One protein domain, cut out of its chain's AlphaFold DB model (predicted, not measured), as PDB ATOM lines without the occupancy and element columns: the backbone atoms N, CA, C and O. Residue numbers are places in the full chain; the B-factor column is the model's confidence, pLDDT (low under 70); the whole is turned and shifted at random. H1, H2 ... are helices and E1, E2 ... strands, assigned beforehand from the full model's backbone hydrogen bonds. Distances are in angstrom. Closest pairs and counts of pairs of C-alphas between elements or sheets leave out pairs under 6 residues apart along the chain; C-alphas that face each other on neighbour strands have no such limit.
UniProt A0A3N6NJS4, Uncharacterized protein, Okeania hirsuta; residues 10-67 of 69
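AT A GLANCE: This is residues 10 to 67 of the 69 residues of an uncharacterized protein of Okeania hirsuta (UniProt A0A3N6NJS4). Two hairpins, E1 with E2 and E3 with E4, join into one small sheet, and helix H1 packs on its E4 and E3 part through residues 38 to 49. Between E2 and H1 the backbone loops out, and residues 26 to 37 stick out. The 58 printed residues, class mixed, run E1, E2, H1, E3, E4; the antiparallel sheet's order is E1, E2, E4, E3. The whole is only just loose, close to compact, radius of gyration of the C-alphas 12.8 A, spanning 36 by 22 by 15 A.

IN THESE COORDINATES: E1 is residues 10 to 13, from C-alpha 10 at (-6.025, -51.759, 36.552). E2 is 17 to 23, 19.4 A; H1 is 36 to 49, 20.1 A; E3 is 54 to 57; E4 is 60 to 66, 19.2 A, ending at (3.742, -38.951, 41.221).

HOW THE PARTS SIT: N 10 and O 21 are 2.8 A apart, N 18 and O 65 2.9 A, N 54 and O 64 3.0 A, within hydrogen-bond range. E1 and E3 are apart. H1 is on the sheet, two layers, helix and sheet; its closest C-alphas with E4 are Phe 45 and Pro 66, 7.6 A. Every O i to N i+4 pair in H1 is within hydrogen-bond range. E2, H1, E3 form a split strand-helix-strand unit, E4 between the strands, its crossover right-handed.

THE WHOLE: The link E2 to H1 is long. The printed part has no cut; no printed residue is under 70.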
ATOM      1  N   GLU A  10      -7.305 -51.223  36.115       97.75
ATOM      2  CA  GLU A  10      -6.025 -51.759  36.552       97.75
ATOM      3  C   GLU A  10      -5.315 -50.670  37.357       97.75
ATOM      4  O   GLU A  10      -5.284 -49.504  36.954       97.75
ATOM      5  N   ILE A  11      -4.784 -51.040  38.519       97.94
ATOM      6  CA  ILE A  11      -4.034 -50.141  39.395       97.94
ATOM      7  C   ILE A  11      -2.672 -50.779  39.610       97.94
ATOM      8  O   ILE A  11      -2.582 -51.953  39.968       97.94
ATOM      9  N   GLY A  12      -1.624 -49.997  39.421       97.75
ATOM     10  CA  GLY A  12      -0.264 -50.438  39.669       97.75
ATOM     11  C   GLY A  12       0.639 -49.251  39.923       97.75
ATOM     12  O   GLY A  12       0.190 -48.110  40.006       97.75
ATOM     13  N   GLY A  13       1.928 -49.509  40.071       96.75
ATOM     14  CA  GLY A  13       2.879 -48.440  40.297       96.75
ATOM     15  C   GLY A  13       4.316 -48.913  40.251       96.75
ATOM     16  O   GLY A  13       4.600 -50.111  40.247       96.75
ATOM     17  N   ASP A  14       5.205 -47.937  40.212       95.50
ATOM     18  CA  ASP A  14       6.637 -48.100  40.386       95.50
ATOM     19  C   ASP A  14       7.149 -47.100  41.440       95.50
ATOM     20  O   ASP A  14       6.385 -46.467  42.168       95.50
ATOM     21  N   HIS A  15       8.468 -46.957  41.534       94.25
ATOM     22  CA  HIS A  15       9.134 -46.052  42.471       94.25
ATOM     23  C   HIS A  15       8.887 -44.557  42.187       94.25
ATOM     24  O   HIS A  15       9.206 -43.719  43.029       94.25
ATOM     25  N   LYS A  16       8.352 -44.198  41.015       94.75
ATOM     26  CA  LYS A  16       8.080 -42.810  40.608       94.75
ATOM     27  C   LYS A  16       6.590 -42.499  40.585       94.75
ATOM     28  O   LYS A  16       6.221 -41.376  40.931       94.75
ATOM     29  N   TYR A  17       5.753 -43.452  40.180       97.06
ATOM     30  CA  TYR A  17       4.334 -43.216  39.938       97.06
ATOM     31  C   TYR A  17       3.444 -44.340  40.464       97.06
ATOM     32  O   TYR A  17       3.688 -45.514  40.204       97.06
ATOM     33  N   LEU A  18       2.335 -43.958  41.095       97.19
ATOM     34  CA  LEU A  18       1.127 -44.777  41.160       97.19
ATOM     35  C   LEU A  18       0.303 -44.477  39.909       97.19
ATOM     36  O   LEU A  18       0.159 -43.316  39.539       97.19
ATOM     37  N   TRP A  19      -0.279 -45.474  39.262       97.31
ATOM     38  CA  TRP A  19      -1.108 -45.250  38.088       97.31
ATOM     39  C   TRP A  19      -2.422 -46.019  38.141       97.31
ATOM     40  O   TRP A  19      -2.540 -47.076  38.759       97.31
ATOM     41  N   VAL A  20      -3.425 -45.445  37.479       97.94
ATOM     42  CA  VAL A  20      -4.760 -46.020  37.309       97.94
ATOM     43  C   VAL A  20      -5.075 -46.033  35.821       97.94
ATOM     44  O   VAL A  20      -5.068 -44.981  35.178       97.94
ATOM     45  N   LYS A  21      -5.339 -47.222  35.281       97.69
ATOM     46  CA  LYS A  21      -5.684 -47.461  33.879       97.69
ATOM     47  C   LYS A  21      -7.108 -47.988  33.784       97.69
ATOM     48  O   LYS A  21      -7.482 -48.863  34.562       97.69
ATOM     49  N   ASN A  22      -7.885 -47.529  32.812       95.62
ATOM     50  CA  ASN A  22      -9.145 -48.167  32.457       95.62
ATOM     51  C   ASN A  22      -9.374 -48.222  30.949       95.62
ATOM     52  O   ASN A  22      -8.991 -47.313  30.215       95.62
ATOM     53  N   ASN A  23     -10.096 -49.248  30.502       94.81
ATOM     54  CA  ASN A  23     -10.569 -49.304  29.122       94.81
ATOM     55  C   ASN A  23     -11.601 -48.201  28.847       94.81
ATOM     56  O   ASN A  23     -12.376 -47.794  29.724       94.81
ATOM     57  N   LYS A  24     -11.654 -47.731  27.601       90.88
ATOM     58  CA  LYS A  24     -12.657 -46.750  27.178       90.88
ATOM     59  C   LYS A  24     -14.016 -47.425  27.016       90.88
ATOM     60  O   LYS A  24     -14.164 -48.398  26.283       90.88
ATOM     61  N   THR A  25     -15.021 -46.882  27.693       89.25
ATOM     62  CA  THR A  25     -16.422 -47.308  27.568       89.25
ATOM     63  C   THR A  25     -17.263 -46.164  27.008       89.25
ATOM     64  O   THR A  25     -16.835 -45.008  27.000       89.25
ATOM     65  N   LYS A  26     -18.464 -46.474  26.507       83.31
ATOM     66  CA  LYS A  26     -19.406 -45.436  26.067       83.31
ATOM     67  C   LYS A  26     -19.700 -44.500  27.238       83.31
ATOM     68  O   LYS A  26     -19.943 -44.967  28.351       83.31
ATOM     69  N   SER A  27     -19.702 -43.194  26.981       77.62
ATOM     70  CA  SER A  27     -20.069 -42.212  27.999       77.62
ATOM     71  C   SER A  27     -21.456 -42.538  28.569       77.62
ATOM     72  O   SER A  27     -22.356 -42.879  27.794       77.62
ATOM     73  N   PRO A  28     -21.651 -42.457  29.898       75.69
ATOM     74  CA  PRO A  28     -22.964 -42.658  30.492       75.69
ATOM     75  C   PRO A  28     -23.973 -41.678  29.886       75.69
ATOM     76  O   PRO A  28     -23.722 -40.473  29.842       75.69
ATOM     77  N   SER A  29     -25.114 -42.182  29.418       77.44
ATOM     78  CA  SER A  29     -26.212 -41.325  28.972       77.44
ATOM     79  C   SER A  29     -26.791 -40.553  30.161       77.44
ATOM     80  O   SER A  29     -26.937 -41.096  31.253       77.44
ATOM     81  N   GLY A  30     -27.108 -39.271  29.956       77.12
ATOM     82  CA  GLY A  30     -27.750 -38.433  30.975       77.12
ATOM     83  C   GLY A  30     -26.824 -37.873  32.061       77.12
ATOM     84  O   GLY A  30     -27.317 -37.215  32.972       77.12
ATOM     85  N   ILE A  31     -25.504 -38.084  31.974       78.81
ATOM     86  CA  ILE A  31     -24.534 -37.483  32.903       78.81
ATOM     87  C   ILE A  31     -23.694 -36.445  32.161       78.81
ATOM     88  O   ILE A  31     -22.898 -36.775  31.282       78.81
ATOM     89  N   GLN A  32     -23.835 -35.179  32.550       77.94
ATOM     90  CA  GLN A  32     -22.936 -34.126  32.095       77.94
ATOM     91  C   GLN A  32     -21.611 -34.220  32.858       77.94
ATOM     92  O   GLN A  32     -21.571 -34.123  34.084       77.94
ATOM     93  N   SER A  33     -20.505 -34.395  32.133       79.62
ATOM     94  CA  SER A  33     -19.172 -34.267  32.721       79.62
ATOM     95  C   SER A  33     -18.773 -32.796  32.773       79.62
ATOM     96  O   SER A  33     -18.636 -32.152  31.734       79.62
ATOM     97  N   PHE A  34     -18.511 -32.282  33.974       82.38
ATOM     98  CA  PHE A  34     -17.957 -30.938  34.165       82.38
ATOM     99  C   PHE A  34     -16.451 -30.859  33.869       82.38
ATOM    100  O   PHE A  34     -15.868 -29.786  33.952       82.38
ATOM    101  N   LYS A  35     -15.797 -31.989  33.551       81.88
ATOM    102  CA  LYS A  35     -14.349 -32.088  33.267       81.88
ATOM    103  C   LYS A  35     -13.422 -31.525  34.365       81.88
ATOM    104  O   LYS A  35     -12.235 -31.338  34.129       81.88
ATOM    105  N   ILE A  36     -13.925 -31.319  35.583       90.38
ATOM    106  CA  ILE A  36     -13.162 -30.755  36.711       90.38
ATOM    107  C   ILE A  36     -12.321 -31.786  37.477       90.38
ATOM    108  O   ILE A  36     -11.399 -31.413  38.193       90.38
ATOM    109  N   GLY A  37     -12.614 -33.083  37.331       91.06
ATOM    110  CA  GLY A  37     -11.983 -34.141  38.131       91.06
ATOM    111  C   GLY A  37     -10.457 -34.178  37.995       91.06
ATOM    112  O   GLY A  37      -9.751 -34.107  38.996       91.06
ATOM    113  N   LEU A  38      -9.944 -34.220  36.762       94.56
ATOM    114  CA  LEU A  38      -8.498 -34.241  36.506       94.56
ATOM    115  C   LEU A  38      -7.814 -32.945  36.946       94.56
ATOM    116  O   LEU A  38      -6.729 -33.003  37.513       94.56
ATOM    117  N   ASN A  39      -8.470 -31.796  36.759       94.94
ATOM    118  CA  ASN A  39      -7.948 -30.509  37.220       94.94
ATOM    119  C   ASN A  39      -7.793 -30.491  38.745       94.94
ATOM    120  O   ASN A  39      -6.759 -30.063  39.251       94.94
ATOM    121  N   ASN A  40      -8.782 -31.020  39.472       96.00
ATOM    122  CA  ASN A  40      -8.739 -31.109  40.931       96.00
ATOM    123  C   ASN A  40      -7.614 -32.034  41.414       96.00
ATOM    124  O   ASN A  40      -6.903 -31.695  42.362       96.00
ATOM    125  N   ILE A  41      -7.432 -33.185  40.761       96.00
ATOM    126  CA  ILE A  41      -6.344 -34.112  41.096       96.00
ATOM    127  C   ILE A  41      -4.991 -33.452  40.798       96.00
ATOM    128  O   ILE A  41      -4.120 -33.447  41.666       96.00
ATOM    129  N   ASN A  42      -4.828 -32.831  39.626       96.81
ATOM    130  CA  ASN A  42      -3.582 -32.165  39.254       96.81
ATOM    131  C   ASN A  42      -3.219 -31.035  40.226       96.81
ATOM    132  O   ASN A  42      -2.094 -30.982  40.715       96.81
ATOM    133  N   ALA A  43      -4.182 -30.171  40.565       96.88
ATOM    134  CA  ALA A  43      -3.975 -29.086  41.521       96.88
ATOM    135  C   ALA A  43      -3.531 -29.612  42.895       96.88
ATOM    136  O   ALA A  43      -2.609 -29.063  43.495       96.88
ATOM    137  N   ARG A  44      -4.133 -30.712  43.371       96.50
ATOM    138  CA  ARG A  44      -3.749 -31.342  44.641       96.50
ATOM    139  C   ARG A  44      -2.306 -31.852  44.617       96.50
ATOM    140  O   ARG A  44      -1.569 -31.581  45.559       96.50
ATOM    141  N   PHE A  45      -1.885 -32.552  43.566       96.38
ATOM    142  CA  PHE A  45      -0.505 -33.048  43.474       96.38
ATOM    143  C   PHE A  45       0.509 -31.917  43.283       96.38
ATOM    144  O   PHE A  45       1.553 -31.927  43.930       96.38
ATOM    145  N   LYS A  46       0.159 -30.878  42.519       95.56
ATOM    146  CA  LYS A  46       0.997 -29.683  42.382       95.56
ATOM    147  C   LYS A  46       1.258 -29.002  43.728       95.56
ATOM    148  O   LYS A  46       2.380 -28.581  43.978       95.56
ATOM    149  N   LEU A  47       0.253 -28.938  44.605       95.88
ATOM    150  CA  LEU A  47       0.404 -28.388  45.956       95.88
ATOM    151  C   LEU A  47       1.234 -29.289  46.880       95.88
ATOM    152  O   LEU A  47       2.033 -28.780  47.657       95.88
ATOM    153  N   LEU A  48       1.039 -30.608  46.815       94.50
ATOM    154  CA  LEU A  48       1.656 -31.543  47.763       94.50
ATOM    155  C   LEU A  48       3.079 -31.971  47.386       94.50
ATOM    156  O   LEU A  48       3.848 -32.338  48.267       94.50
ATOM    157  N   SER A  49       3.427 -31.976  46.099       92.44
ATOM    158  CA  SER A  49       4.711 -32.511  45.627       92.44
ATOM    159  C   SER A  49       5.413 -31.647  44.586       92.44
ATOM    160  O   SER A  49       6.452 -32.058  44.071       92.44
ATOM    161  N   ALA A  50       4.856 -30.475  44.248       93.94
ATOM    162  CA  ALA A  50       5.323 -29.618  43.154       93.94
ATOM    163  C   ALA A  50       5.416 -30.341  41.792       93.94
ATOM    164  O   ALA A  50       6.091 -29.869  40.878       93.94
ATOM    165  N   LYS A  51       4.727 -31.480  41.644       94.88
ATOM    166  CA  LYS A  51       4.682 -32.284  40.420       94.88
ATOM    167  C   LYS A  51       3.256 -32.349  39.895       94.88
ATOM    168  O   LYS A  51       2.292 -32.398  40.657       94.88
ATOM    169  N   GLU A  52       3.135 -32.369  38.578       96.25
ATOM    170  CA  GLU A  52       1.859 -32.520  37.883       96.25
ATOM    171  C   GLU A  52       1.569 -34.001  37.609       96.25
ATOM    172  O   GLU A  52       2.477 -34.839  37.580       96.25
ATOM    173  N   ILE A  53       0.290 -34.336  37.442       97.12
ATOM    174  CA  ILE A  53      -0.112 -35.681  37.017       97.12
ATOM    175  C   ILE A  53       0.115 -35.846  35.514       97.12
ATOM    176  O   ILE A  53       0.059 -34.879  34.756       97.12
ATOM    177  N   ILE A  54       0.293 -37.088  35.072       97.31
ATOM    178  CA  ILE A  54       0.373 -37.419  33.646       97.31
ATOM    179  C   ILE A  54      -0.937 -38.086  33.241       97.31
ATOM    180  O   ILE A  54      -1.409 -38.995  33.924       97.31
ATOM    181  N   VAL A  55      -1.520 -37.640  32.130       96.81
ATOM    182  CA  VAL A  55      -2.739 -38.222  31.560       96.81
ATOM    183  C   VAL A  55      -2.441 -38.694  30.144       96.81
ATOM    184  O   VAL A  55      -2.057 -37.903  29.286       96.81
ATOM    185  N   GLU A  56      -2.650 -39.981  29.901       96.56
ATOM    186  CA  GLU A  56      -2.508 -40.623  28.598       96.56
ATOM    187  C   GLU A  56      -3.877 -41.166  28.176       96.56
ATOM    188  O   GLU A  56      -4.584 -41.802  28.955       96.56
ATOM    189  N   ASN A  57      -4.291 -40.871  26.944       93.88
ATOM    190  CA  ASN A  57      -5.634 -41.185  26.455       93.88
ATOM    191  C   ASN A  57      -5.579 -41.869  25.079       93.88
ATOM    192  O   ASN A  57      -6.226 -41.411  24.134       93.88
ATOM    193  N   ALA A  58      -4.794 -42.943  24.974       91.81
ATOM    194  CA  ALA A  58      -4.567 -43.714  23.747       91.81
ATOM    195  C   ALA A  58      -5.609 -44.841  23.599       91.81
ATOM    196  O   ALA A  58      -6.792 -44.542  23.454       91.81
ATOM    197  N   ASP A  59      -5.216 -46.112  23.647       91.00
ATOM    198  CA  ASP A  59      -6.170 -47.230  23.618       91.00
ATOM    199  C   ASP A  59      -6.946 -47.320  24.939       91.00
ATOM    200  O   ASP A  59      -8.180 -47.320  24.965       91.00
ATOM    201  N   ASP A  60      -6.209 -47.260  26.046       94.00
ATOM    202  CA  ASP A  60      -6.742 -47.114  27.393       94.00
ATOM    203  C   ASP A  60      -6.656 -45.655  27.870       94.00
ATOM    204  O   ASP A  60      -5.903 -44.825  27.344       94.00
ATOM    205  N   PHE A  61      -7.444 -45.338  28.893       95.62
ATOM    206  CA  PHE A  61      -7.302 -44.114  29.667       95.62
ATOM    207  C   PHE A  61      -6.403 -44.385  30.874       95.62
ATOM    208  O   PHE A  61      -6.720 -45.244  31.695       95.62
ATOM    209  N   LEU A  62      -5.288 -43.667  30.984       97.31
ATOM    210  CA  LEU A  62      -4.274 -43.860  32.017       97.31
ATOM    211  C   LEU A  62      -3.969 -42.535  32.714       97.31
ATOM    212  O   LEU A  62      -3.687 -41.524  32.070       97.31
ATOM    213  N   VAL A  63      -3.982 -42.554  34.043       97.88
ATOM    214  CA  VAL A  63      -3.559 -41.433  34.887       97.88
ATOM    215  C   VAL A  63      -2.400 -41.893  35.758       97.88
ATOM    216  O   VAL A  63      -2.539 -42.876  36.486       97.88
ATOM    217  N   LYS A  64      -1.272 -41.180  35.711       97.81
ATOM    218  CA  LYS A  64      -0.101 -41.419  36.565       97.81
ATOM    219  C   LYS A  64       0.020 -40.295  37.589       97.81
ATOM    220  O   LYS A  64       0.080 -39.116  37.239       97.81
ATOM    221  N   LEU A  65       0.056 -40.682  38.854       97.19
ATOM    222  CA  LEU A  65       0.192 -39.833  40.026       97.19
ATOM    223  C   LEU A  65       1.624 -39.966  40.554       97.19
ATOM    224  O   LEU A  65       2.049 -41.087  40.840       97.19
ATOM    225  N   PRO A  66       2.389 -38.872  40.685       96.75
ATOM    226  CA  PRO A  66       3.742 -38.951  41.221       96.75
ATOM    227  C   PRO A  66       3.709 -39.392  42.689       96.75
ATOM    228  O   PRO A  66       2.936 -38.850  43.481       96.75
ATOM    229  N   ILE A  67       4.559 -40.351  43.060       94.44
ATOM    230  CA  ILE A  67       4.735 -40.752  44.460       94.44
ATOM    231  C   ILE A  67       5.277 -39.552  45.247       94.44
ATOM    232  O   ILE A  67       6.213 -38.868  44.816       94.44
TER     233      ILE A  67